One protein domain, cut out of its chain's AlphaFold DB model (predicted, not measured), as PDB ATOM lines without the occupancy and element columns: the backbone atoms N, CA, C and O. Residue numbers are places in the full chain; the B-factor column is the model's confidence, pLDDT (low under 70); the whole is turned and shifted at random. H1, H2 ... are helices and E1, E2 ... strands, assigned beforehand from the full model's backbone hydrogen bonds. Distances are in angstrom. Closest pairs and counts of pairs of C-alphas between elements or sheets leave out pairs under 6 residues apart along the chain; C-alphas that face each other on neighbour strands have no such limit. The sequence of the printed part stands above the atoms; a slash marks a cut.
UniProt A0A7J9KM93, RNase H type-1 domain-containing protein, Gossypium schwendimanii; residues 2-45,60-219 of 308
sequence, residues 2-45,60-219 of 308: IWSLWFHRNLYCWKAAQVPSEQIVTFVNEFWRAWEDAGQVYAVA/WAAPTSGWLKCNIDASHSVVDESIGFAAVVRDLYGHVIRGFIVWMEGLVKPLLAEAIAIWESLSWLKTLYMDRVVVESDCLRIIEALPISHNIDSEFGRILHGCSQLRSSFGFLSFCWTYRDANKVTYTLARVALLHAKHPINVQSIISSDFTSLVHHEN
ATOM      1  N   ILE A   2     253.774 328.542 317.086       47.72
ATOM      2  CA  ILE A   2     254.055 328.233 318.514       47.72
ATOM      3  C   ILE A   2     252.810 328.193 319.423       47.72
ATOM      4  O   ILE A   2     252.677 327.276 320.233       47.72
ATOM      5  N   TRP A   3     251.876 329.134 319.251       54.12
ATOM      6  CA  TRP A   3     250.633 329.204 320.030       54.12
ATOM      7  C   TRP A   3     249.828 327.889 320.042       54.12
ATOM      8  O   TRP A   3     249.346 327.493 321.098       54.12
ATOM      9  N   SER A   4     249.741 327.161 318.923       54.75
ATOM     10  CA  SER A   4     249.001 325.887 318.867       54.75
ATOM     11  C   SER A   4     249.636 324.802 319.741       54.75
ATOM     12  O   SER A   4     248.928 324.057 320.420       54.75
ATOM     13  N   LEU A   5     250.970 324.730 319.759       58.66
ATOM     14  CA  LEU A   5     251.713 323.764 320.572       58.66
ATOM     15  C   LEU A   5     251.573 324.094 322.063       58.66
ATOM     16  O   LEU A   5     251.385 323.195 322.878       58.66
ATOM     17  N   TRP A   6     251.594 325.383 322.414       56.91
ATOM     18  CA  TRP A   6     251.303 325.868 323.765       56.91
ATOM     19  C   TRP A   6     249.857 325.558 324.190       56.91
ATOM     20  O   TRP A   6     249.634 325.038 325.282       56.91
ATOM     21  N   PHE A   7     248.886 325.799 323.306       51.12
ATOM     22  CA  PHE A   7     247.468 325.528 323.534       51.12
ATOM     23  C   PHE A   7     247.205 324.036 323.761       51.12
ATOM     24  O   PHE A   7     246.638 323.671 324.789       51.12
ATOM     25  N   HIS A   8     247.687 323.162 322.875       54.25
ATOM     26  CA  HIS A   8     247.519 321.715 323.012       54.25
ATOM     27  C   HIS A   8     248.284 321.135 324.208       54.25
ATOM     28  O   HIS A   8     247.752 320.270 324.904       54.25
ATOM     29  N   ARG A   9     249.479 321.657 324.523       55.09
ATOM     30  CA  ARG A   9     250.184 321.336 325.776       55.09
ATOM     31  C   ARG A   9     249.328 321.679 326.992       55.09
ATOM     32  O   ARG A   9     249.229 320.865 327.904       55.09
ATOM     33  N   ASN A  10     248.708 322.857 327.022       45.66
ATOM     34  CA  ASN A  10     247.851 323.254 328.138       45.66
ATOM     35  C   ASN A  10     246.558 322.426 328.186       45.66
ATOM     36  O   ASN A  10     246.139 322.037 329.271       45.66
ATOM     37  N   LEU A  11     245.969 322.073 327.041       50.12
ATOM     38  CA  LEU A  11     244.800 321.192 326.979       50.12
ATOM     39  C   LEU A  11     245.098 319.807 327.579       50.12
ATOM     40  O   LEU A  11     244.326 319.298 328.394       50.12
ATOM     41  N   TYR A  12     246.265 319.248 327.256       49.19
ATOM     42  CA  TYR A  12     246.760 318.013 327.857       49.19
ATOM     43  C   TYR A  12     247.043 318.177 329.360       49.19
ATOM     44  O   TYR A  12     246.486 317.447 330.176       49.19
ATOM     45  N   CYS A  13     247.854 319.165 329.754       44.88
ATOM     46  CA  CYS A  13     248.297 319.328 331.143       44.88
ATOM     47  C   CYS A  13     247.204 319.804 332.122       44.88
ATOM     48  O   CYS A  13     247.328 319.531 333.311       44.88
ATOM     49  N   TRP A  14     246.166 320.513 331.659       35.97
ATOM     50  CA  TRP A  14     245.140 321.129 332.524       35.97
ATOM     51  C   TRP A  14     243.752 320.487 332.375       35.97
ATOM     52  O   TRP A  14     242.899 320.690 333.236       35.97
ATOM     53  N   LYS A  15     243.496 319.739 331.291       39.94
ATOM     54  CA  LYS A  15     242.197 319.085 331.025       39.94
ATOM     55  C   LYS A  15     242.305 317.596 330.681       39.94
ATOM     56  O   LYS A  15     241.300 317.001 330.304       39.94
ATOM     57  N   ALA A  16     243.501 317.006 330.789       49.19
ATOM     58  CA  ALA A  16     243.815 315.625 330.395       49.19
ATOM     59  C   ALA A  16     243.468 315.279 328.928       49.19
ATOM     60  O   ALA A  16     243.449 314.109 328.547       49.19
ATOM     61  N   ALA A  17     243.219 316.286 328.085       50.03
ATOM     62  CA  ALA A  17     242.767 316.097 326.716       50.03
ATOM     63  C   ALA A  17     243.949 315.715 325.812       50.03
ATOM     64  O   ALA A  17     244.750 316.567 325.422       50.03
ATOM     65  N   GLN A  18     244.064 314.432 325.470       56.03
ATOM     66  CA  GLN A  18     245.021 313.971 324.465       56.03
ATOM     67  C   GLN A  18     244.467 314.198 323.054       56.03
ATOM     68  O   GLN A  18     243.555 313.505 322.611       56.03
ATOM     69  N   VAL A  19     245.060 315.154 322.338       55.44
ATOM     70  CA  VAL A  19     244.857 315.353 320.896       55.44
ATOM     71  C   VAL A  19     246.042 314.715 320.156       55.44
ATOM     72  O   VAL A  19     247.186 315.051 320.478       55.44
ATOM     73  N   PRO A  20     245.824 313.813 319.179       67.62
ATOM     74  CA  PRO A  20     246.897 313.239 318.366       67.62
ATOM     75  C   PRO A  20     247.740 314.310 317.663       67.62
ATOM     76  O   PRO A  20     247.206 315.269 317.105       67.62
ATOM     77  N   SER A  21     249.062 314.134 317.634       66.19
ATOM     78  CA  SER A  21     250.013 315.098 317.051       66.19
ATOM     79  C   SER A  21     249.725 315.437 315.583       66.19
ATOM     80  O   SER A  21     249.878 316.585 315.174       66.19
ATOM     81  N   GLU A  22     249.236 314.473 314.805       64.88
ATOM     82  CA  GLU A  22     248.804 314.645 313.410       64.88
ATOM     83  C   GLU A  22     247.627 315.624 313.275       64.88
ATOM     84  O   GLU A  22     247.598 316.452 312.361       64.88
ATOM     85  N   GLN A  23     246.689 315.594 314.228       56.28
ATOM     86  CA  GLN A  23     245.574 316.540 314.291       56.28
ATOM     87  C   GLN A  23     246.063 317.927 314.723       56.28
ATOM     88  O   GLN A  23     245.613 318.920 314.163       56.28
ATOM     89  N   ILE A  24     247.034 318.012 315.645       59.41
ATOM     90  CA  ILE A  24     247.665 319.283 316.052       59.41
ATOM     91  C   ILE A  24     248.368 319.953 314.859       59.41
ATOM     92  O   ILE A  24     248.243 321.163 314.670       59.41
ATOM     93  N   VAL A  25     249.087 319.184 314.033       62.59
ATOM     94  CA  VAL A  25     249.785 319.698 312.839       62.59
ATOM     95  C   VAL A  25     248.798 320.067 311.729       62.59
ATOM     96  O   VAL A  25     248.927 321.137 311.134       62.59
ATOM     97  N   THR A  26     247.776 319.242 311.481       60.59
ATOM     98  CA  THR A  26     246.690 319.572 310.538       60.59
ATOM     99  C   THR A  26     245.997 320.875 310.940       60.59
ATOM    100  O   THR A  26     245.876 321.784 310.122       60.59
ATOM    101  N   PHE A  27     245.656 321.023 312.223       60.59
ATOM    102  CA  PHE A  27     245.091 322.242 312.793       60.59
ATOM    103  C   PHE A  27     245.987 323.472 312.612       60.59
ATOM    104  O   PHE A  27     245.498 324.515 312.180       60.59
ATOM    105  N   VAL A  28     247.292 323.361 312.907       59.59
ATOM    106  CA  VAL A  28     248.262 324.446 312.667       59.59
ATOM    107  C   VAL A  28     248.174 324.934 311.226       59.59
ATOM    108  O   VAL A  28     248.133 326.139 310.999       59.59
ATOM    109  N   ASN A  29     248.115 324.005 310.272       62.69
ATOM    110  CA  ASN A  29     248.107 324.317 308.850       62.69
ATOM    111  C   ASN A  29     246.755 324.876 308.375       62.69
ATOM    112  O   ASN A  29     246.751 325.829 307.601       62.69
ATOM    113  N   GLU A  30     245.617 324.345 308.836       60.88
ATOM    114  CA  GLU A  30     244.289 324.895 308.509       60.88
ATOM    115  C   GLU A  30     244.086 326.297 309.103       60.88
ATOM    116  O   GLU A  30     243.658 327.206 308.393       60.88
ATOM    117  N   PHE A  31     244.446 326.505 310.375       58.94
ATOM    118  CA  PHE A  31     244.345 327.815 311.022       58.94
ATOM    119  C   PHE A  31     245.287 328.842 310.380       58.94
ATOM    120  O   PHE A  31     244.861 329.959 310.095       58.94
ATOM    121  N   TRP A  32     246.543 328.467 310.108       60.19
ATOM    122  CA  TRP A  32     247.509 329.357 309.460       60.19
ATOM    123  C   TRP A  32     247.071 329.739 308.043       60.19
ATOM    124  O   TRP A  32     247.043 330.922 307.729       60.19
ATOM    125  N   ARG A  33     246.616 328.781 307.223       58.84
ATOM    126  CA  ARG A  33     246.097 329.069 305.873       58.84
ATOM    127  C   ARG A  33     244.857 329.955 305.900       58.84
ATOM    128  O   ARG A  33     244.786 330.904 305.135       58.84
ATOM    129  N   ALA A  34     243.901 329.706 306.798       54.22
ATOM    130  CA  ALA A  34     242.724 330.570 306.932       54.22
ATOM    131  C   ALA A  34     243.081 331.995 307.400       54.22
ATOM    132  O   ALA A  34     242.373 332.950 307.077       54.22
ATOM    133  N   TRP A  35     244.176 332.144 308.150       57.59
ATOM    134  CA  TRP A  35     244.725 333.432 308.569       57.59
ATOM    135  C   TRP A  35     245.491 334.139 307.438       57.59
ATOM    136  O   TRP A  35     245.319 335.343 307.257       57.59
ATOM    137  N   GLU A  36     246.274 333.407 306.638       56.84
ATOM    138  CA  GLU A  36     246.946 333.910 305.430       56.84
ATOM    139  C   GLU A  36     245.944 334.329 304.347       56.84
ATOM    140  O   GLU A  36     246.034 335.454 303.863       56.84
ATOM    141  N   ASP A  37     244.948 333.493 304.030       53.38
ATOM    142  CA  ASP A  37     243.856 333.804 303.094       53.38
ATOM    143  C   ASP A  37     243.138 335.099 303.497       53.38
ATOM    144  O   ASP A  37     242.920 335.990 302.675       53.38
ATOM    145  N   ALA A  38     242.801 335.232 304.785       49.31
ATOM    146  CA  ALA A  38     242.205 336.448 305.323       49.31
ATOM    147  C   ALA A  38     243.163 337.646 305.187       49.31
ATOM    148  O   ALA A  38     242.766 338.696 304.682       49.31
ATOM    149  N   GLY A  39     244.441 337.471 305.542       48.19
ATOM    150  CA  GLY A  39     245.515 338.444 305.328       48.19
ATOM    151  C   GLY A  39     245.621 338.930 303.880       48.19
ATOM    152  O   GLY A  39     245.775 340.125 303.619       48.19
ATOM    153  N   GLN A  40     245.479 338.013 302.927       44.59
ATOM    154  CA  GLN A  40     245.596 338.280 301.501       44.59
ATOM    155  C   GLN A  40     244.340 338.966 300.936       44.59
ATOM    156  O   GLN A  40     244.467 339.829 300.065       44.59
ATOM    157  N   VAL A  41     243.157 338.694 301.502       42.19
ATOM    158  CA  VAL A  41     241.931 339.484 301.281       42.19
ATOM    159  C   VAL A  41     242.097 340.923 301.800       42.19
ATOM    160  O   VAL A  41     241.761 341.869 301.082       42.19
ATOM    161  N   TYR A  42     242.685 341.130 302.988       44.44
ATOM    162  CA  TYR A  42     242.944 342.480 303.523       44.44
ATOM    163  C   TYR A  42     243.946 343.274 302.656       44.44
ATOM    164  O   TYR A  42     243.742 344.460 302.390       44.44
ATOM    165  N   ALA A  43     244.995 342.619 302.141       37.44
ATOM    166  CA  ALA A  43     246.057 343.242 301.335       37.44
ATOM    167  C   ALA A  43     245.634 343.699 299.914       37.44
ATOM    168  O   ALA A  43     246.439 344.309 299.189       37.44
ATOM    169  N   VAL A  44     244.396 343.405 299.501       40.16
ATOM    170  CA  VAL A  44     243.777 343.908 298.259       40.16
ATOM    171  C   VAL A  44     242.899 345.135 298.527       40.16
ATOM    172  O   VAL A  44     242.925 346.074 297.731       40.16
ATOM    173  N   ALA A  45     242.178 345.175 299.655       40.66
ATOM    174  CA  ALA A  45     241.296 346.290 300.007       40.66
ATOM    175  C   ALA A  45     242.061 347.626 300.098       40.66
ATOM    176  O   ALA A  45     241.698 348.595 299.431       40.66
ATOM    177  N   TRP A  60     236.202 341.420 303.631       77.31
ATOM    178  CA  TRP A  60     235.983 342.016 304.945       77.31
ATOM    179  C   TRP A  60     236.631 343.408 305.035       77.31
ATOM    180  O   TRP A  60     237.750 343.605 304.559       77.31
ATOM    181  N   ALA A  61     235.946 344.354 305.678       78.06
ATOM    182  CA  ALA A  61     236.411 345.729 305.869       78.06
ATOM    183  C   ALA A  61     236.496 346.088 307.360       78.06
ATOM    184  O   ALA A  61     235.639 345.678 308.149       78.06
ATOM    185  N   ALA A  62     237.494 346.893 307.733       82.06
ATOM    186  CA  ALA A  62     237.691 347.347 309.107       82.06
ATOM    187  C   ALA A  62     236.508 348.197 309.627       82.06
ATOM    188  O   ALA A  62     235.812 348.840 308.835       82.06
ATOM    189  N   PRO A  63     236.235 348.201 310.947       84.69
ATOM    190  CA  PRO A  63     235.277 349.126 311.540       84.69
ATOM    191  C   PRO A  63     235.768 350.577 311.457       84.69
ATOM    192  O   PRO A  63     236.962 350.862 311.531       84.69
ATOM    193  N   THR A  64     234.820 351.509 311.365       87.38
ATOM    194  CA  THR A  64     235.078 352.950 311.466       87.38
ATOM    195  C   THR A  64     235.744 353.294 312.802       87.38
ATOM    196  O   THR A  64     235.467 352.652 313.816       87.38
ATOM    197  N   SER A  65     236.571 354.343 312.835       88.62
ATOM    198  CA  SER A  65     237.241 354.794 314.064       88.62
ATOM    199  C   SER A  65     236.281 354.911 315.259       88.62
ATOM    200  O   SER A  65     235.152 355.396 315.135       88.62
ATOM    201  N   GLY A  66     236.731 354.422 316.415       88.81
ATOM    202  CA  GLY A  66     235.942 354.317 317.642       88.81
ATOM    203  C   GLY A  66     235.025 353.090 317.738       88.81
ATOM    204  O   GLY A  66     234.520 352.834 318.824       88.81
ATOM    205  N   TRP A  67     234.813 352.315 316.670       94.19
ATOM    206  CA  TRP A  67     234.029 351.074 316.713       94.19
ATOM    207  C   TRP A  67     234.912 349.827 316.740       94.19
ATOM    208  O   TRP A  67     235.979 349.782 316.133       94.19
ATOM    209  N   LEU A  68     234.412 348.782 317.399       95.00
ATOM    210  CA  LEU A  68     234.908 347.416 317.246       95.00
ATOM    211  C   LEU A  68     234.069 346.658 316.211       95.00
ATOM    212  O   LEU A  68     232.893 346.969 316.008       95.00
ATOM    213  N   LYS A  69     234.647 345.624 315.596       94.81
ATOM    214  CA  LYS A  69     233.921 344.677 314.736       94.81
ATOM    215  C   LYS A  69     234.061 343.265 315.285       94.81
ATOM    216  O   LYS A  69     235.181 342.805 315.466       94.81
ATOM    217  N   CYS A  70     232.947 342.601 315.568       95.62
ATOM    218  CA  CYS A  70     232.902 341.233 316.071       95.62
ATOM    219  C   CYS A  70     232.294 340.317 315.008       95.62
ATOM    220  O   CYS A  70     231.085 340.346 314.793       95.62
ATOM    221  N   ASN A  71     233.122 339.519 314.340       95.31
ATOM    222  CA  ASN A  71     232.649 338.433 313.485       95.31
ATOM    223  C   ASN A  71     232.223 337.249 314.357       95.31
ATOM    224  O   ASN A  71     232.847 337.008 315.393       95.31
ATOM    225  N   ILE A  72     231.186 336.522 313.938       95.50
ATOM    226  CA  ILE A  72     230.634 335.337 314.607       95.50
ATOM    227  C   ILE A  72     230.290 334.284 313.546       95.50
ATOM    228  O   ILE A  72     229.808 334.640 312.471       95.50
ATOM    229  N   ASP A  73     230.538 333.006 313.836       94.50
ATOM    230  CA  ASP A  73     230.212 331.867 312.960       94.50
ATOM    231  C   ASP A  73     229.943 330.594 313.785       94.50
ATOM    232  O   ASP A  73     230.541 330.414 314.856       94.50
ATOM    233  N   ALA A  74     229.081 329.701 313.292       92.44
ATOM    234  CA  ALA A  74     228.761 328.416 313.904       92.44
ATOM    235  C   ALA A  74     228.836 327.246 312.905       92.44
ATOM    236  O   ALA A  74     228.103 327.138 311.922       92.44
ATOM    237  N   SER A  75     229.666 326.266 313.246       90.31
ATOM    238  CA  SER A  75     229.783 324.985 312.561       90.31
ATOM    239  C   SER A  75     229.038 323.894 313.338       90.31
ATOM    240  O   SER A  75     229.001 323.911 314.567       90.31
ATOM    241  N   HIS A  76     228.470 322.901 312.648       87.88
ATOM    242  CA  HIS A  76     227.889 321.719 313.303       87.88
ATOM    243  C   HIS A  76     228.429 320.414 312.709       87.88
ATOM    244  O   HIS A  76     228.653 320.329 311.496       87.88
ATOM    245  N   SER A  77     228.591 319.396 313.553       82.88
ATOM    246  CA  SER A  77     228.825 318.013 313.137       82.88
ATOM    247  C   SER A  77     227.559 317.199 313.387       82.88
ATOM    248  O   SER A  77     227.099 317.081 314.522       82.88
ATOM    249  N   VAL A  78     227.010 316.604 312.325       82.12
ATOM    250  CA  VAL A  78     225.934 315.601 312.439       82.12
ATOM    251  C   VAL A  78     226.480 314.296 313.029       82.12
ATOM    252  O   VAL A  78     225.767 313.599 313.738       82.12
ATOM    253  N   VAL A  79     227.749 313.975 312.749       81.06
ATOM    254  CA  VAL A  79     228.406 312.710 313.128       81.06
ATOM    255  C   VAL A  79     228.796 312.703 314.606       81.06
ATOM    256  O   VAL A  79     228.604 311.704 315.290       81.06
ATOM    257  N   ASP A  80     229.306 313.831 315.102       74.06
ATOM    258  CA  ASP A  80     229.662 314.044 316.510       74.06
ATOM    259  C   ASP A  80     228.539 314.737 317.296       74.06
ATOM    260  O   ASP A  80     228.775 315.188 318.417       74.06
ATOM    261  N   GLU A  81     227.357 314.880 316.685       83.62
ATOM    262  CA  GLU A  81     226.115 315.384 317.283       83.62
ATOM    263  C   GLU A  81     226.319 316.671 318.109       83.62
ATOM    264  O   GLU A  81     225.873 316.781 319.253       83.62
ATOM    265  N   SER A  82     227.067 317.630 317.557       82.06
ATOM    266  CA  SER A  82     227.587 318.779 318.308       82.06
ATOM    267  C   SER A  82     227.809 320.035 317.464       82.06
ATOM    268  O   SER A  82     227.788 320.017 316.231       82.06
ATOM    269  N   ILE A  83     228.010 321.146 318.169       85.69
ATOM    270  CA  ILE A  83     228.187 322.500 317.650       85.69
ATOM    271  C   ILE A  83     229.580 322.985 318.041       85.69
ATOM    272  O   ILE A  83     229.993 322.831 319.189       85.69
ATOM    273  N   GLY A  84     230.280 323.627 317.115       85.75
ATOM    274  CA  GLY A  84     231.438 324.461 317.396       85.75
ATOM    275  C   GLY A  84     231.140 325.876 316.923       85.75
ATOM    276  O   GLY A  84     230.650 326.045 315.815       85.75
ATOM    277  N   PHE A  85     231.399 326.898 317.728       88.50
ATOM    278  CA  PHE A  85     231.190 328.287 317.317       88.50
ATOM    279  C   PHE A  85     232.313 329.193 317.796       88.50
ATOM    280  O   PHE A  85     233.036 328.867 318.739       88.50
ATOM    281  N   ALA A  86     232.482 330.318 317.109       86.50
ATOM    282  CA  ALA A  86     233.582 331.236 317.339       86.50
ATOM    283  C   ALA A  86     233.156 332.693 317.182       86.50
ATOM    284  O   ALA A  86     232.332 333.014 316.327       86.50
ATOM    285  N   ALA A  87     233.802 333.570 317.948       89.88
ATOM    286  CA  ALA A  87     233.740 335.011 317.755       89.88
ATOM    287  C   ALA A  87     235.146 335.608 317.663       89.88
ATOM    288  O   ALA A  87     236.068 335.141 318.336       89.88
ATOM    289  N   VAL A  88     235.320 336.658 316.863       88.19
ATOM    290  CA  VAL A  88     236.593 337.373 316.691       88.19
ATOM    291  C   VAL A  88     236.331 338.874 316.660       88.19
ATOM    292  O   VAL A  88     235.683 339.376 315.745       88.19
ATOM    293  N   VAL A  89     236.872 339.592 317.646       88.38
ATOM    294  CA  VAL A  89     236.757 341.047 317.794       88.38
ATOM    295  C   VAL A  89     238.007 341.729 317.259       88.38
ATOM    296  O   VAL A  89     239.129 341.401 317.660       88.38
ATOM    297  N   ARG A  90     237.802 342.715 316.388       87.25
ATOM    298  CA  ARG A  90     238.848 343.487 315.720       87.25
ATOM    299  C   ARG A  90     238.737 344.982 315.985       87.25
ATOM    300  O   ARG A  90     237.634 345.508 316.162       87.25
ATOM    301  N   ASP A  91     239.895 345.635 316.001       83.69
ATOM    302  CA  ASP A  91     240.036 347.091 316.068       83.69
ATOM    303  C   ASP A  91     239.852 347.764 314.688       83.69
ATOM    304  O   ASP A  91     239.605 347.102 313.677       83.69
ATOM    305  N   LEU A  92     239.996 349.094 314.649       85.69
ATOM    306  CA  LEU A  92     239.885 349.922 313.437       85.69
ATOM    307  C   LEU A  92     241.005 349.702 312.399       85.69
ATOM    308  O   LEU A  92     240.885 350.168 311.270       85.69
ATOM    309  N   TYR A  93     242.071 348.987 312.759       80.75
ATOM    310  CA  TYR A  93     243.147 348.575 311.851       80.75
ATOM    311  C   TYR A  93     242.951 347.135 311.342       80.75
ATOM    312  O   TYR A  93     243.668 346.678 310.455       80.75
ATOM    313  N   GLY A  94     241.965 346.412 311.884       77.38
ATOM    314  CA  GLY A  94     241.663 345.020 311.565       77.38
ATOM    315  C   GLY A  94     242.407 343.986 312.410       77.38
ATOM    316  O   GLY A  94     242.200 342.786 312.195       77.38
ATOM    317  N   HIS A  95     243.222 344.405 313.385       77.56
ATOM    318  CA  HIS A  95     243.916 343.489 314.289       77.56
ATOM    319  C   HIS A  95     242.916 342.769 315.188       77.56
ATOM    320  O   HIS A  95     241.994 343.386 315.721       77.56
ATOM    321  N   VAL A  96     243.117 341.470 315.411       78.81
ATOM    322  CA  VAL A  96     242.334 340.716 316.397       78.81
ATOM    323  C   VAL A  96     242.787 341.111 317.798       78.81
ATOM    324  O   VAL A  96     243.935 340.872 318.172       78.81
ATOM    325  N   ILE A  97     241.873 341.700 318.570       81.06
ATOM    326  CA  ILE A  97     242.121 342.138 319.950       81.06
ATOM    327  C   ILE A  97     241.519 341.187 320.986       81.06
ATOM    328  O   ILE A  97     242.038 341.086 322.095       81.06
ATOM    329  N   ARG A  98     240.421 340.501 320.649       81.44
ATOM    330  CA  ARG A  98     239.732 339.489 321.469       81.44
ATOM    331  C   ARG A  98     239.021 338.498 320.546       81.44
ATOM    332  O   ARG A  98     238.912 338.712 319.344       81.44
ATOM    333  N   GLY A  99     238.507 337.424 321.119       80.19
ATOM    334  CA  GLY A  99     237.811 336.354 320.421       80.19
ATOM    335  C   GLY A  99     237.736 335.120 321.308       80.19
ATOM    336  O   GLY A  99     238.440 335.038 322.316       80.19
ATOM    337  N   PHE A 100     236.883 334.173 320.942       74.25
ATOM    338  CA  PHE A 100     236.754 332.902 321.641       74.25
ATOM    339  C   PHE A 100     236.287 331.788 320.695       74.25
ATOM    340  O   PHE A 100     235.783 332.067 319.608       74.25
ATOM    341  N   ILE A 101     236.434 330.533 321.132       76.25
ATOM    342  CA  ILE A 101     235.792 329.361 320.525       76.25
ATOM    343  C   ILE A 101     235.083 328.549 321.613       76.25
ATOM    344  O   ILE A 101     235.582 328.447 322.731       76.25
ATOM    345  N   VAL A 102     233.924 327.976 321.311       74.31
ATOM    346  CA  VAL A 102     233.177 327.085 322.213       74.31
ATOM    347  C   VAL A 102     232.734 325.856 321.436       74.31
ATOM    348  O   VAL A 102     232.365 325.947 320.267       74.31
ATOM    349  N   TRP A 103     232.745 324.708 322.110       81.50
ATOM    350  CA  TRP A 103     232.066 323.498 321.663       81.50
ATOM    351  C   TRP A 103     230.927 323.155 322.614       81.50
ATOM    352  O   TRP A 103     231.046 323.329 323.830       81.50
ATOM    353  N   MET A 104     229.837 322.662 322.043       74.50
ATOM    354  CA  MET A 104     228.628 322.276 322.746       74.50
ATOM    355  C   MET A 104     228.107 320.949 322.192       74.50
ATOM    356  O   MET A 104     227.844 320.813 320.999       74.50
ATOM    357  N   GLU A 105     227.924 319.978 323.082       77.44
ATOM    358  CA  GLU A 105     227.204 318.735 322.811       77.44
ATOM    359  C   GLU A 105     225.724 319.029 322.502       77.44
ATOM    360  O   GLU A 105     225.084 319.816 323.204       77.44
ATOM    361  N   GLY A 106     225.166 318.391 321.470       73.00
ATOM    362  CA  GLY A 106     223.755 318.489 321.099       73.00
ATOM    363  C   GLY A 106     223.527 318.720 319.603       73.00
ATOM    364  O   GLY A 106     224.005 319.695 319.022       73.00
ATOM    365  N   LEU A 107     222.707 317.864 318.987       77.88
ATOM    366  CA  LEU A 107     222.242 318.047 317.614       77.88
ATOM    367  C   LEU A 107     221.182 319.160 317.548       77.88
ATOM    368  O   LEU A 107     220.008 318.934 317.841       77.88
ATOM    369  N   VAL A 108     221.581 320.353 317.102       80.31
ATOM    370  CA  VAL A 108     220.654 321.441 316.741       80.31
ATOM    371  C   VAL A 108     220.672 321.706 315.237       80.31
ATOM    372  O   VAL A 108     221.628 321.390 314.532       80.31
ATOM    373  N   LYS A 109     219.610 322.337 314.728       88.75
ATOM    374  CA  LYS A 109     219.557 322.813 313.335       88.75
ATOM    375  C   LYS A 109     220.599 323.932 313.143       88.75
ATOM    376  O   LYS A 109     220.644 324.811 314.001       88.75
ATOM    377  N   PRO A 110     221.357 324.004 312.028       90.50
ATOM    378  CA  PRO A 110     222.413 325.013 311.839       90.50
ATOM    379  C   PRO A 110     221.980 326.470 312.079       90.50
ATOM    380  O   PRO A 110     222.693 327.234 312.716       90.50
ATOM    381  N   LEU A 111     220.759 326.839 311.673       92.62
ATOM    382  CA  LEU A 111     220.185 328.170 311.931       92.62
ATOM    383  C   LEU A 111     220.026 328.488 313.437       92.62
ATOM    384  O   LEU A 111     220.093 329.646 313.836       92.62
ATOM    385  N   LEU A 112     219.798 327.472 314.273       91.00
ATOM    386  CA  LEU A 112     219.726 327.625 315.726       91.00
ATOM    387  C   LEU A 112     221.129 327.672 316.353       91.00
ATOM    388  O   LEU A 112     221.324 328.426 317.300       91.00
ATOM    389  N   ALA A 113     222.104 326.942 315.798       91.12
ATOM    390  CA  ALA A 113     223.508 327.029 316.210       91.12
ATOM    391  C   ALA A 113     224.073 328.449 316.018       91.12
ATOM    392  O   ALA A 113     224.616 329.013 316.962       91.12
ATOM    393  N   GLU A 114     223.862 329.056 314.846       95.00
ATOM    394  CA  GLU A 114     224.216 330.460 314.571       95.00
ATOM    395  C   GLU A 114     223.548 331.433 315.560       95.00
ATOM    396  O   GLU A 114     224.188 332.333 316.106       95.00
ATOM    397  N   ALA A 115     222.259 331.235 315.856       94.75
ATOM    398  CA  ALA A 115     221.530 332.090 316.792       94.75
ATOM    399  C   ALA A 115     222.056 331.972 318.238       94.75
ATOM    400  O   ALA A 115     222.149 332.982 318.939       94.75
ATOM    401  N   ILE A 116     222.436 330.763 318.669       90.50
ATOM    402  CA  ILE A 116     223.088 330.507 319.964       90.50
ATOM    403  C   ILE A 116     224.483 331.145 319.994       90.50
ATOM    404  O   ILE A 116     224.808 331.844 320.950       90.50
ATOM    405  N   ALA A 117     225.280 330.986 318.934       92.50
ATOM    406  CA  ALA A 117     226.600 331.605 318.825       92.50
ATOM    407  C   ALA A 117     226.531 333.133 318.968       92.50
ATOM    408  O   ALA A 117     227.364 333.733 319.651       92.50
ATOM    409  N   ILE A 118     225.503 333.764 318.392       96.25
ATOM    410  CA  ILE A 118     225.241 335.197 318.550       96.25
ATOM    411  C   ILE A 118     224.839 335.544 319.995       96.25
ATOM    412  O   ILE A 118     225.411 336.482 320.550       96.25
ATOM    413  N   TRP A 119     223.936 334.794 320.642       93.94
ATOM    414  CA  TRP A 119     223.564 335.013 322.056       93.94
ATOM    415  C   TRP A 119     224.789 334.965 322.981       93.94
ATOM    416  O   TRP A 119     225.016 335.874 323.789       93.94
ATOM    417  N   GLU A 120     225.590 333.908 322.867       87.12
ATOM    418  CA  GLU A 120     226.766 333.683 323.709       87.12
ATOM    419  C   GLU A 120     227.830 334.760 323.475       87.12
ATOM    420  O   GLU A 120     228.372 335.324 324.427       87.12
ATOM    421  N   SER A 121     228.050 335.151 322.217       93.25
ATOM    422  CA  SER A 121     228.976 336.235 321.875       93.25
ATOM    423  C   SER A 121     228.531 337.592 322.417       93.25
ATOM    424  O   SER A 121     229.367 338.354 322.895       93.25
ATOM    425  N   LEU A 122     227.231 337.904 322.391       94.06
ATOM    426  CA  LEU A 122     226.683 339.117 323.012       94.06
ATOM    427  C   LEU A 122     226.883 339.101 324.535       94.06
ATOM    428  O   LEU A 122     227.256 340.114 325.126       94.06
ATOM    429  N   SER A 123     226.683 337.943 325.163       87.75
ATOM    430  CA  SER A 123     226.875 337.756 326.605       87.75
ATOM    431  C   SER A 123     228.346 337.938 327.010       87.75
ATOM    432  O   SER A 123     228.643 338.644 327.972       87.75
ATOM    433  N   TRP A 124     229.279 337.385 326.230       88.25
ATOM    434  CA  TRP A 124     230.726 337.536 326.413       88.25
ATOM    435  C   TRP A 124     231.233 338.958 326.099       88.25
ATOM    436  O   TRP A 124     232.020 339.518 326.860       88.25
ATOM    437  N   LEU A 125     230.725 339.618 325.050       89.38
ATOM    438  CA  LEU A 125     231.023 341.035 324.787       89.38
ATOM    439  C   LEU A 125     230.600 341.932 325.965       89.38
ATOM    440  O   LEU A 125     231.280 342.918 326.258       89.38
ATOM    441  N   LYS A 126     229.523 341.572 326.680       87.31
ATOM    442  CA  LYS A 126     229.112 342.271 327.904       87.31
ATOM    443  C   LYS A 126     230.020 342.028 329.105       87.31
ATOM    444  O   LYS A 126     230.267 342.993 329.824       87.31
ATOM    445  N   THR A 127     230.562 340.827 329.317       84.88
ATOM    446  CA  THR A 127     231.559 340.616 330.392       84.88
ATOM    447  C   THR A 127     232.883 341.333 330.110       84.88
ATOM    448  O   THR A 127     233.603 341.676 331.043       84.88
ATOM    449  N   LEU A 128     233.174 341.631 328.840       83.81
ATOM    450  CA  LEU A 128     234.314 342.445 328.406       83.81
ATOM    451  C   LEU A 128     234.047 343.963 328.368       83.81
ATOM    452  O   LEU A 128     234.934 344.714 327.961       83.81
ATOM    453  N   TYR A 129     232.851 344.429 328.748       92.12
ATOM    454  CA  TYR A 129     232.426 345.837 328.654       92.12
ATOM    455  C   TYR A 129     232.555 346.452 327.237       92.12
ATOM    456  O   TYR A 129     232.683 347.668 327.079       92.12
ATOM    457  N   MET A 130     232.508 345.627 326.182       92.38
ATOM    458  CA  MET A 130     232.702 346.047 324.787       92.38
ATOM    459  C   MET A 130     231.428 346.663 324.196       92.38
ATOM    460  O   MET A 130     230.708 346.048 323.413       92.38
ATOM    461  N   ASP A 131     231.144 347.902 324.598       92.38
ATOM    462  CA  ASP A 131     229.815 348.508 324.455       92.38
ATOM    463  C   ASP A 131     229.528 349.220 323.113       92.38
ATOM    464  O   ASP A 131     228.405 349.669 322.871       92.38
ATOM    465  N   ARG A 132     230.538 349.322 322.232       96.00
ATOM    466  CA  ARG A 132     230.463 349.976 320.911       96.00
ATOM    467  C   ARG A 132     230.989 349.052 319.808       96.00
ATOM    468  O   ARG A 132     232.180 349.059 319.493       96.00
ATOM    469  N   VAL A 133     230.104 348.236 319.239       96.44
ATOM    470  CA  VAL A 133     230.482 347.096 318.387       96.44
ATOM    471  C   VAL A 133     229.505 346.856 317.231       96.44
ATOM    472  O   VAL A 133     228.286 346.896 317.391       96.44
ATOM    473  N   VAL A 134     230.061 346.577 316.051       97.38
ATOM    474  CA  VAL A 134     229.344 346.024 314.896       97.38
ATOM    475  C   VAL A 134     229.488 344.507 314.940       97.38
ATOM    476  O   VAL A 134     230.607 344.002 314.865       97.38
ATOM    477  N   VAL A 135     228.383 343.780 315.065       97.25
ATOM    478  CA  VAL A 135     228.371 342.312 315.038       97.25
ATOM    479  C   VAL A 135     228.073 341.822 313.620       97.25
ATOM    480  O   VAL A 135     227.051 342.198 313.046       97.25
ATOM    481  N   GLU A 136     228.944 340.981 313.067       96.19
ATOM    482  CA  GLU A 136     228.818 340.358 311.744       96.19
ATOM    483  C   GLU A 136     228.580 338.844 311.851       96.19
ATOM    484  O   GLU A 136     229.258 338.161 312.615       96.19
ATOM    485  N   SER A 137     227.656 338.318 311.044       95.19
ATOM    486  CA  SER A 137     227.459 336.876 310.802       95.19
ATOM    487  C   SER A 137     227.161 336.654 309.316       95.19
ATOM    488  O   SER A 137     226.614 337.534 308.641       95.19
ATOM    489  N   ASP A 138     227.511 335.474 308.800       93.50
ATOM    490  CA  ASP A 138     227.197 335.071 307.424       93.50
ATOM    491  C   ASP A 138     225.707 334.722 307.218       93.50
ATOM    492  O   ASP A 138     225.216 334.624 306.087       93.50
ATOM    493  N   CYS A 139     224.954 334.594 308.315       95.06
ATOM    494  CA  CYS A 139     223.583 334.117 308.308       95.06
ATOM    495  C   CYS A 139     222.578 335.268 308.130       95.06
ATOM    496  O   CYS A 139     221.939 335.715 309.087       95.06
ATOM    497  N   LEU A 140     222.386 335.728 306.885       94.75
ATOM    498  CA  LEU A 140     221.444 336.810 306.528       94.75
ATOM    499  C   LEU A 140     220.060 336.637 307.185       94.75
ATOM    500  O   LEU A 140     219.515 337.579 307.753       94.75
ATOM    501  N   ARG A 141     219.554 335.397 307.212       96.38
ATOM    502  CA  ARG A 141     218.262 335.019 307.809       96.38
ATOM    503  C   ARG A 141     218.119 335.380 309.290       96.38
ATOM    504  O   ARG A 141     216.997 335.534 309.759       96.38
ATOM    505  N   ILE A 142     219.218 335.469 310.041       96.94
ATOM    506  CA  ILE A 142     219.208 335.917 311.439       96.94
ATOM    507  C   ILE A 142     219.237 337.441 311.510       96.94
ATOM    508  O   ILE A 142     218.463 338.026 312.264       96.94
ATOM    509  N   ILE A 143     220.073 338.084 310.691       96.75
ATOM    510  CA  ILE A 143     220.173 339.547 310.605       96.75
ATOM    511  C   ILE A 143     218.810 340.171 310.248       96.75
ATOM    512  O   ILE A 143     218.407 341.154 310.866       96.75
ATOM    513  N   GLU A 144     218.064 339.552 309.329       96.06
ATOM    514  CA  GLU A 144     216.699 339.944 308.943       96.06
ATOM    515  C   GLU A 144     215.639 339.626 310.014       96.06
ATOM    516  O   GLU A 144     214.667 340.367 310.163       96.06
ATOM    517  N   ALA A 145     215.808 338.542 310.778       95.94
ATOM    518  CA  ALA A 145     214.829 338.095 311.773       95.94
ATOM    519  C   ALA A 145     214.981 338.769 313.153       95.94
ATOM    520  O   ALA A 145     214.007 338.853 313.902       95.94
ATOM    521  N   LEU A 146     216.168 339.276 313.502       95.31
ATOM    522  CA  LEU A 146     216.450 339.925 314.793       95.31
ATOM    523  C   LEU A 146     215.545 341.138 315.117       95.31
ATOM    524  O   LEU A 146     215.088 341.229 316.261       95.31
ATOM    525  N   PRO A 147     215.215 342.049 314.174       94.12
ATOM    526  CA  PRO A 147     214.276 343.150 314.430       94.12
ATOM    527  C   PRO A 147     212.840 342.687 314.720       94.12
ATOM    528  O   PRO A 147     212.134 343.306 315.515       94.12
ATOM    529  N   ILE A 148     212.411 341.584 314.099       94.69
ATOM    530  CA  ILE A 148     211.044 341.041 314.192       94.69
ATOM    531  C   ILE A 148     210.928 339.851 315.157       94.69
ATOM    532  O   ILE A 148     209.888 339.198 315.193       94.69
ATOM    533  N   SER A 149     211.963 339.574 315.959       92.44
ATOM    534  CA  SER A 149     212.080 338.357 316.781       92.44
ATOM    535  C   SER A 149     210.919 338.133 317.756       92.44
ATOM    536  O   SER A 149     210.560 336.995 318.038       92.44
ATOM    537  N   HIS A 150     210.278 339.214 318.205       90.62
ATOM    538  CA  HIS A 150     209.087 339.200 319.057       90.62
ATOM    539  C   HIS A 150     207.828 338.606 318.388       90.62
ATOM    540  O   HIS A 150     206.914 338.205 319.099       90.62
ATOM    541  N   ASN A 151     207.783 338.515 317.052       93.06
ATOM    542  CA  ASN A 151     206.669 337.928 316.291       93.06
ATOM    543  C   ASN A 151     206.914 336.460 315.891       93.06
ATOM    544  O   ASN A 151     206.101 335.870 315.182       93.06
ATOM    545  N   ILE A 152     208.048 335.873 316.289       91.81
ATOM    546  CA  ILE A 152     208.464 334.530 315.871       91.81
ATOM    547  C   ILE A 152     208.221 333.551 317.027       91.81
ATOM    548  O   ILE A 152     209.113 333.306 317.839       91.81
ATOM    549  N   ASP A 153     207.030 332.952 317.100       91.25
ATOM    550  CA  ASP A 153     206.733 331.935 318.121       91.25
ATOM    551  C   ASP A 153     207.398 330.586 317.783       91.25
ATOM    552  O   ASP A 153     206.852 329.721 317.099       91.25
ATOM    553  N   SER A 154     208.659 330.448 318.193       92.06
ATOM    554  CA  SER A 154     209.445 329.216 318.107       92.06
ATOM    555  C   SER A 154     210.663 329.287 319.030       92.06
ATOM    556  O   SER A 154     211.050 330.362 319.485       92.06
ATOM    557  N   GLU A 155     211.334 328.157 319.257       89.62
ATOM    558  CA  GLU A 155     212.634 328.104 319.946       89.62
ATOM    559  C   GLU A 155     213.652 329.095 319.349       89.62
ATOM    560  O   GLU A 155     214.244 329.890 320.076       89.62
ATOM    561  N   PHE A 156     213.776 329.125 318.018       92.25
ATOM    562  CA  PHE A 156     214.632 330.070 317.293       92.25
ATOM    563  C   PHE A 156     214.257 331.531 317.571       92.25
ATOM    564  O   PHE A 156     215.126 332.339 317.893       92.25
ATOM    565  N   GLY A 157     212.966 331.868 317.519       91.94
ATOM    566  CA  GLY A 157     212.492 333.216 317.831       91.94
ATOM    567  C   GLY A 157     212.746 333.625 319.282       91.94
ATOM    568  O   GLY A 157     213.129 334.763 319.534       91.94
ATOM    569  N   ARG A 158     212.652 332.686 320.235       93.31
ATOM    570  CA  ARG A 158     212.995 332.918 321.650       93.31
ATOM    571  C   ARG A 158     214.494 333.174 321.848       93.31
ATOM    572  O   ARG A 158     214.838 334.060 322.629       93.31
ATOM    573  N   ILE A 159     215.370 332.481 321.112       94.38
ATOM    574  CA  ILE A 159     216.810 332.793 321.076       94.38
ATOM    575  C   ILE A 159     217.041 334.192 320.486       94.38
ATOM    576  O   ILE A 159     217.674 335.026 321.131       94.38
ATOM    577  N   LEU A 160     216.458 334.510 319.324       96.00
ATOM    578  CA  LEU A 160     216.598 335.846 318.732       96.00
ATOM    579  C   LEU A 160     216.019 336.961 319.614       96.00
ATOM    580  O   LEU A 160     216.558 338.064 319.627       96.00
ATOM    581  N   HIS A 161     214.953 336.699 320.370       94.81
ATOM    582  CA  HIS A 161     214.400 337.668 321.310       94.81
ATOM    583  C   HIS A 161     215.374 337.947 322.461       94.81
ATOM    584  O   HIS A 161     215.566 339.107 322.815       94.81
ATOM    585  N   GLY A 162     216.060 336.923 322.983       94.50
ATOM    586  CA  GLY A 162     217.150 337.109 323.944       94.50
ATOM    587  C   GLY A 162     218.331 337.892 323.362       94.50
ATOM    588  O   GLY A 162     218.818 338.815 324.010       94.50
ATOM    589  N   CYS A 163     218.723 337.636 322.110       95.88
ATOM    590  CA  CYS A 163     219.720 338.453 321.406       95.88
ATOM    591  C   CYS A 163     219.282 339.925 321.272       95.88
ATOM    592  O   CYS A 163     220.093 340.830 321.476       95.88
ATOM    593  N   SER A 164     218.003 340.186 320.980       95.81
ATOM    594  CA  SER A 164     217.443 341.546 320.903       95.81
ATOM    595  C   SER A 164     217.337 342.225 322.279       95.81
ATOM    596  O   SER A 164     217.575 343.428 322.382       95.81
ATOM    597  N   GLN A 165     217.045 341.478 323.350       94.44
ATOM    598  CA  GLN A 165     217.091 341.976 324.731       94.44
ATOM    599  C   GLN A 165     218.526 342.310 325.164       94.44
ATOM    600  O   GLN A 165     218.771 343.408 325.666       94.44
ATOM    601  N   LEU A 166     219.485 341.410 324.910       93.38
ATOM    602  CA  LEU A 166     220.907 341.638 325.171       93.38
ATOM    603  C   LEU A 166     221.405 342.867 324.411       93.38
ATOM    604  O   LEU A 166     221.995 343.744 325.037       93.38
ATOM    605  N   ARG A 167     221.099 342.991 323.110       95.50
ATOM    606  CA  ARG A 167     221.412 344.180 322.299       95.50
ATOM    607  C   ARG A 167     220.942 345.475 322.961       95.50
ATOM    608  O   ARG A 167     221.720 346.421 323.014       95.50
ATOM    609  N   SER A 168     219.716 345.521 323.479       94.94
ATOM    610  CA  SER A 168     219.160 346.717 324.135       94.94
ATOM    611  C   SER A 168     219.872 347.112 325.435       94.94
ATOM    612  O   SER A 168     219.641 348.206 325.940       94.94
ATOM    613  N   SER A 169     220.750 346.259 325.976       94.19
ATOM    614  CA  SER A 169     221.632 346.615 327.095       94.19
ATOM    615  C   SER A 169     222.954 347.266 326.661       94.19
ATOM    616  O   SER A 169     223.667 347.787 327.517       94.19
ATOM    617  N   PHE A 170     223.317 347.233 325.369       96.38
ATOM    618  CA  PHE A 170     224.496 347.922 324.826       96.38
ATOM    619  C   PHE A 170     224.171 349.374 324.475       96.38
ATOM    620  O   PHE A 170     223.144 349.641 323.854       96.38
ATOM    621  N   GLY A 171     225.084 350.300 324.772       95.56
ATOM    622  CA  GLY A 171     224.970 351.686 324.328       95.56
ATOM    623  C   GLY A 171     225.010 351.823 322.804       95.56
ATOM    624  O   GLY A 171     224.255 352.615 322.242       95.56
ATOM    625  N   PHE A 172     225.862 351.051 322.115       95.75
ATOM    626  CA  PHE A 172     226.036 351.142 320.661       95.75
ATOM    627  C   PHE A 172     226.332 349.777 320.016       95.75
ATOM    628  O   PHE A 172     227.466 349.498 319.626       95.75
ATOM    629  N   LEU A 173     225.305 348.939 319.839       96.69
ATOM    630  CA  LEU A 173     225.428 347.682 319.088       96.69
ATOM    631  C   LEU A 173     224.599 347.678 317.798       96.69
ATOM    632  O   LEU A 173     223.403 347.984 317.802       96.69
ATOM    633  N   SER A 174     225.228 347.266 316.697       95.38
ATOM    634  CA  SER A 174     224.567 346.964 315.424       95.38
ATOM    635  C   SER A 174     224.791 345.506 315.011       95.38
ATOM    636  O   SER A 174     225.739 344.860 315.448       95.38
ATOM    637  N   PHE A 175     223.892 344.992 314.170       96.38
ATOM    638  CA  PHE A 175     224.030 343.699 313.500       96.38
ATOM    639  C   PHE A 175     224.186 343.968 312.005       96.38
ATOM    640  O   PHE A 175     223.500 344.843 311.471       96.38
ATOM    641  N   CYS A 176     225.071 343.234 311.344       94.44
ATOM    642  CA  CYS A 176     225.354 343.350 309.924       94.44
ATOM    643  C   CYS A 176     225.508 341.950 309.317       94.44
ATOM    644  O   CYS A 176     226.000 341.030 309.970       94.44
ATOM    645  N   TRP A 177     225.076 341.788 308.070       94.62
ATOM    646  CA  TRP A 177     225.354 340.578 307.307       94.62
ATOM    647  C   TRP A 177     226.690 340.721 306.576       94.62
ATOM    648  O   TRP A 177     226.983 341.786 306.033       94.62
ATOM    649  N   THR A 178     227.476 339.646 306.537       88.75
ATOM    650  CA  THR A 178     228.764 339.596 305.835       88.75
ATOM    651  C   THR A 178     228.826 338.374 304.915       88.75
ATOM    652  O   THR A 178     228.148 337.376 305.144       88.75
ATOM    653  N   TYR A 179     229.633 338.418 303.855       84.69
ATOM    654  CA  TYR A 179     229.829 337.246 302.994       84.69
ATOM    655  C   TYR A 179     230.687 336.192 303.711       84.69
ATOM    656  O   TYR A 179     231.608 336.541 304.447       84.69
ATOM    657  N   ARG A 180     230.471 334.894 303.447       81.38
ATOM    658  CA  ARG A 180     231.254 333.813 304.083       81.38
ATOM    659  C   ARG A 180     232.768 333.955 303.888       81.38
ATOM    660  O   ARG A 180     233.521 333.679 304.816       81.38
ATOM    661  N   ASP A 181     233.226 334.443 302.732       75.44
ATOM    662  CA  ASP A 181     234.652 334.725 302.500       75.44
ATOM    663  C   ASP A 181     235.219 335.786 303.458       75.44
ATOM    664  O   ASP A 181     236.360 335.664 303.903       75.44
ATOM    665  N   ALA A 182     234.412 336.781 303.837       76.88
ATOM    666  CA  ALA A 182     234.757 337.780 304.845       76.88
ATOM    667  C   ALA A 182     234.706 337.218 306.284       76.88
ATOM    668  O   ALA A 182     235.381 337.745 307.167       76.88
ATOM    669  N   ASN A 183     233.974 336.119 306.508       85.06
ATOM    670  CA  ASN A 183     233.825 335.439 307.803       85.06
ATOM    671  C   ASN A 183     234.780 334.236 308.003       85.06
ATOM    672  O   ASN A 183     234.720 333.560 309.031       85.06
ATOM    673  N   LYS A 184     235.688 333.959 307.051       79.94
ATOM    674  CA  LYS A 184     236.568 332.767 307.028       79.94
ATOM    675  C   LYS A 184     237.295 332.454 308.339       79.94
ATOM    676  O   LYS A 184     237.449 331.284 308.681       79.94
ATOM    677  N   VAL A 185     237.751 333.470 309.073       80.44
ATOM    678  CA  VAL A 185     238.526 333.260 310.310       80.44
ATOM    679  C   VAL A 185     237.651 332.663 311.416       80.44
ATOM    680  O   VAL A 185     238.073 331.711 312.072       80.44
ATOM    681  N   THR A 186     236.426 333.158 311.595       86.88
ATOM    682  CA  THR A 186     235.468 332.593 312.557       86.88
ATOM    683  C   THR A 186     234.921 331.254 312.088       86.88
ATOM    684  O   THR A 186     234.867 330.337 312.897       86.88
ATOM    685  N   TYR A 187     234.643 331.082 310.792       86.31
ATOM    686  CA  TYR A 187     234.246 329.788 310.219       86.31
ATOM    687  C   TYR A 187     235.272 328.675 310.492       86.31
ATOM    688  O   TYR A 187     234.930 327.586 310.963       86.31
ATOM    689  N   THR A 188     236.559 328.953 310.267       78.56
ATOM    690  CA  THR A 188     237.631 327.999 310.580       78.56
ATOM    691  C   THR A 188     237.728 327.749 312.084       78.56
ATOM    692  O   THR A 188     237.792 326.596 312.502       78.56
ATOM    693  N   LEU A 189     237.668 328.790 312.920       78.81
ATOM    694  CA  LEU A 189     237.683 328.649 314.382       78.81
ATOM    695  C   LEU A 189     236.472 327.864 314.937       78.81
ATOM    696  O   LEU A 189     236.618 327.101 315.892       78.81
ATOM    697  N   ALA A 190     235.303 327.975 314.306       85.25
ATOM    698  CA  ALA A 190     234.107 327.205 314.628       85.25
ATOM    699  C   ALA A 190     234.268 325.716 314.253       85.25
ATOM    700  O   ALA A 190     233.935 324.836 315.049       85.25
ATOM    701  N   ARG A 191     234.872 325.411 313.093       82.12
ATOM    702  CA  ARG A 191     235.269 324.032 312.726       82.12
ATOM    703  C   ARG A 191     236.310 323.446 313.687       82.12
ATOM    704  O   ARG A 191     236.219 322.276 314.044       82.12
ATOM    705  N   VAL A 192     237.267 324.250 314.148       71.06
ATOM    706  CA  VAL A 192     238.296 323.838 315.123       71.06
ATOM    707  C   VAL A 192     237.671 323.391 316.446       71.06
ATOM    708  O   VAL A 192     238.104 322.390 317.017       71.06
ATOM    709  N   ALA A 193     236.617 324.065 316.912       75.06
ATOM    710  CA  ALA A 193     235.893 323.630 318.103       75.06
ATOM    711  C   ALA A 193     235.269 322.228 317.932       75.06
ATOM    712  O   ALA A 193     235.416 321.396 318.826       75.06
ATOM    713  N   LEU A 194     234.665 321.907 316.778       74.12
ATOM    714  CA  LEU A 194     234.156 320.550 316.497       74.12
ATOM    715  C   LEU A 194     235.249 319.473 316.550       74.12
ATOM    716  O   LEU A 194     235.022 318.394 317.093       74.12
ATOM    717  N   LEU A 195     236.428 319.764 315.994       65.81
ATOM    718  CA  LEU A 195     237.521 318.795 315.881       65.81
ATOM    719  C   LEU A 195     238.213 318.506 317.223       65.81
ATOM    720  O   LEU A 195     238.577 317.362 317.485       65.81
ATOM    721  N   HIS A 196     238.397 319.522 318.074       53.94
ATOM    722  CA  HIS A 196     239.315 319.432 319.222       53.94
ATOM    723  C   HIS A 196     238.656 319.527 320.605       53.94
ATOM    724  O   HIS A 196     239.304 319.208 321.601       53.94
ATOM    725  N   ALA A 197     237.394 319.958 320.709       53.53
ATOM    726  CA  ALA A 197     236.797 320.354 321.987       53.53
ATOM    727  C   ALA A 197     235.686 319.421 322.507       53.53
ATOM    728  O   ALA A 197     234.811 319.860 323.249       53.53
ATOM    729  N   LYS A 198     235.804 318.103 322.261       50.91
ATOM    730  CA  LYS A 198     235.015 317.051 322.957       50.91
ATOM    731  C   LYS A 198     235.163 317.079 324.494       50.91
ATOM    732  O   LYS A 198     234.442 316.388 325.213       50.91
ATOM    733  N   HIS A 199     236.074 317.907 325.008       43.75
ATOM    734  CA  HIS A 199     236.069 318.420 326.375       43.75
ATOM    735  C   HIS A 199     235.999 319.962 326.324       43.75
ATOM    736  O   HIS A 199     236.790 320.570 325.599       43.75
ATOM    737  N   PRO A 200     235.093 320.618 327.078       40.22
ATOM    738  CA  PRO A 200     234.799 322.041 326.907       40.22
ATOM    739  C   PRO A 200     236.002 322.937 327.232       40.22
ATOM    740  O   PRO A 200     236.665 322.789 328.266       40.22
ATOM    741  N   ILE A 201     236.267 323.911 326.359       47.16
ATOM    742  CA  ILE A 201     237.433 324.802 326.408       47.16
ATOM    743  C   ILE A 201     236.990 326.208 326.846       47.16
ATOM    744  O   ILE A 201     235.999 326.722 326.344       47.16
ATOM    745  N   ASN A 202     237.720 326.819 327.788       44.94
ATOM    746  CA  ASN A 202     237.603 328.248 328.099       44.94
ATOM    747  C   ASN A 202     238.757 328.938 327.362       44.94
ATOM    748  O   ASN A 202     239.895 328.473 327.449       44.94
ATOM    749  N   VAL A 203     238.447 329.975 326.589       45.53
ATOM    750  CA  VAL A 203     239.331 330.534 325.553       45.53
ATOM    751  C   VAL A 203     239.846 331.928 325.921       45.53
ATOM    752  O   VAL A 203     240.682 332.489 325.218       45.53
ATOM    753  N   GLN A 204     239.475 332.442 327.096       38.09
ATOM    754  CA  GLN A 204     240.007 333.697 327.635       38.09
ATOM    755  C   GLN A 204     241.552 333.694 327.762       38.09
ATOM    756  O   GLN A 204     242.174 334.751 327.743       38.09
ATOM    757  N   SER A 205     242.181 332.512 327.828       39.38
ATOM    758  CA  SER A 205     243.640 332.313 327.862       39.38
ATOM    759  C   SER A 205     244.330 332.270 326.488       39.38
ATOM    760  O   SER A 205     245.556 332.291 326.429       39.38
ATOM    761  N   ILE A 206     243.587 332.197 325.378       41.81
ATOM    762  CA  ILE A 206     244.158 332.057 324.025       41.81
ATOM    763  C   ILE A 206     244.642 333.392 323.444       41.81
ATOM    764  O   ILE A 206     245.544 333.381 322.609       41.81
ATOM    765  N   ILE A 207     244.091 334.524 323.898       42.00
ATOM    766  CA  ILE A 207     244.391 335.871 323.376       42.00
ATOM    767  C   ILE A 207     244.955 336.762 324.493       42.00
ATOM    768  O   ILE A 207     244.423 337.823 324.819       42.00
ATOM    769  N   SER A 208     246.059 336.300 325.087       35.59
ATOM    770  CA  SER A 208     246.994 337.174 325.805       35.59
ATOM    771  C   SER A 208     247.656 338.159 324.826       35.59
ATOM    772  O   SER A 208     247.777 337.876 323.630       35.59
ATOM    773  N   SER A 209     248.133 339.296 325.338       36.50
ATOM    774  CA  SER A 209     248.818 340.371 324.592       36.50
ATOM    775  C   SER A 209     250.030 339.906 323.770       36.50
ATOM    776  O   SER A 209     250.450 340.572 322.818       36.50
ATOM    777  N   ASP A 210     250.578 338.744 324.111       36.78
ATOM    778  CA  ASP A 210     251.723 338.129 323.447       36.78
ATOM    779  C   ASP A 210     251.401 337.727 322.000       36.78
ATOM    780  O   ASP A 210     252.270 337.811 321.138       36.78
ATOM    781  N   PHE A 211     250.150 337.343 321.701       36.91
ATOM    782  CA  PHE A 211     249.760 336.896 320.358       36.91
ATOM    783  C   PHE A 211     249.851 338.034 319.334       36.91
ATOM    784  O   PHE A 211     250.461 337.876 318.279       36.91
ATOM    785  N   THR A 212     249.305 339.206 319.670       38.94
ATOM    786  CA  THR A 212     249.382 340.417 318.839       38.94
ATOM    787  C   THR A 212     250.843 340.837 318.642       38.94
ATOM    788  O   THR A 212     251.288 341.051 317.517       38.94
ATOM    789  N   SER A 213     251.617 340.858 319.731       34.38
ATOM    790  CA  SER A 213     253.034 341.253 319.742       34.38
ATOM    791  C   SER A 213     253.911 340.344 318.868       34.38
ATOM    792  O   SER A 213     254.705 340.829 318.059       34.38
ATOM    793  N   LEU A 214     253.737 339.023 318.988       32.47
ATOM    794  CA  LEU A 214     254.492 338.026 318.229       32.47
ATOM    795  C   LEU A 214     254.169 338.097 316.730       32.47
ATOM    796  O   LEU A 214     255.081 338.085 315.907       32.47
ATOM    797  N   VAL A 215     252.886 338.242 316.377       37.53
ATOM    798  CA  VAL A 215     252.432 338.331 314.978       37.53
ATOM    799  C   VAL A 215     252.905 339.624 314.303       37.53
ATOM    800  O   VAL A 215     253.261 339.586 313.128       37.53
ATOM    801  N   HIS A 216     252.996 340.757 315.011       36.88
ATOM    802  CA  HIS A 216     253.612 341.969 314.446       36.88
ATOM    803  C   HIS A 216     255.105 341.778 314.140       36.88
ATOM    804  O   HIS A 216     255.561 342.154 313.058       36.88
ATOM    805  N   HIS A 217     255.859 341.159 315.053       32.78
ATOM    806  CA  HIS A 217     257.289 340.904 314.862       32.78
ATOM    807  C   HIS A 217     257.556 339.887 313.735       32.78
ATOM    808  O   HIS A 217     258.475 340.066 312.934       32.78
ATOM    809  N   GLU A 218     256.741 338.832 313.636       34.50
ATOM    810  CA  GLU A 218     256.830 337.824 312.570       34.50
ATOM    811  C   GLU A 218     256.447 338.425 311.200       34.50
ATOM    812  O   GLU A 218     257.157 338.208 310.217       34.50
ATOM    813  N   ASN A 219     255.418 339.281 311.137       31.89
ATOM    814  CA  ASN A 219     255.007 339.955 309.900       31.89
ATOM    815  C   ASN A 219     256.039 340.964 309.370       31.89
ATOM    816  O   ASN A 219     256.317 340.940 308.173       31.89
TER     817      ASN A 219
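AT A GLANCE: This is residues 2 to 45 and 60 to 219 of the 308 residues of the protein "RNase H type-1 domain-containing protein" of Gossypium schwendimanii (UniProt A0A7J9KM93). A twisted sheet, E3 E2 E1 E4 E5, has helices on both faces: it curls round H3 on one face, with H4 over E5 there and H5 packed on H3, while H6 covers E1 and E2 on the other. The long H2 packs on H6, H1 folds back on H2, and H7 lies close to H1. The printed part has 204 residues with seven named helices and five named strands, in the order H1 H2 E1 E2 E3 H3 E4 H4 H5 E5 H6 H7; sheet and class are mixed. It is compact, with a radius of gyration of the C-alphas of 16.8 A and spans of 49 by 40 by 29 A.

HOW THE PARTS SIT: Begin at E1, residues 68 to 77. E2, residues 82 to 90, and E3, residues 96 to 105, follow in hairpins as a meander, each strand the antiparallel neighbour of the one before; find N 71 and O 88 at 2.9 A, N 100 and O 87 at 2.9 A. E4, residues 132 to 137, is parallel to E1, with N 70 and O 134 at 2.8 A; E5, residues 172 to 177, is parallel to E4, with N 176 and O 135 at 2.8 A. H3, residues 110 to 127, comes closest to E1 at the C-alphas of Glu 114 and Ala 74, 5.0 A. H4, residues 140 to 145, is on the same face, at a height over the sheet of 7.4 A. H5, residues 155 to 167, touches H3 at a shallow tilt of 24 degrees, the same way; the closest C-alphas are those of Trp 119 and Cys 163, 5.2 A. E3, H3, E4 form a split strand-helix-strand unit, with E2 and E1 between its strands, and E4, H4 H5, E5 an unsplit one; both crossovers are right-handed. On the opposite face H6, residues 184 to 196, completes three layers; its closest C-alphas to E2 are those of Ala 190 and Phe 85, 4.1 A. H2, residues 21 to 45, touches H6 with residues 27 to 38 alone, closest at the C-alphas of Ala 34 and Val 185, 6.0 A. H1, residues 2 to 15, makes a helical hairpin with H2, at a steep tilt of 44 degrees; the closest C-alphas are those of Ser 4 and Val 28, 6.4 A. H7, residues 209 to 219, only grazes the sheet. Every O i to N i+4 pair is within hydrogen-bond range in H1, H3, H4, H5, H6 and H7; H2 has 19 of 21.

IN THESE COORDINATES: Find C-alpha 68 at (234.908, 347.416, 317.246); from there E1 runs 30.3 A. H2 runs 36.6 A, H3 25.9 A. H7 ends at C-alpha 219, (255.007, 339.955, 309.900).

THE WHOLE: The C-alphas farthest apart, of Asp 153 and His 217, are 51.4 A apart. Residues 46 to 59 are not printed; C-alphas 45 and 60 are 8.4 A apart. The link from H6 to H7 is long. Residues 2 to 45 and 195 to 219 have pLDDT under 70.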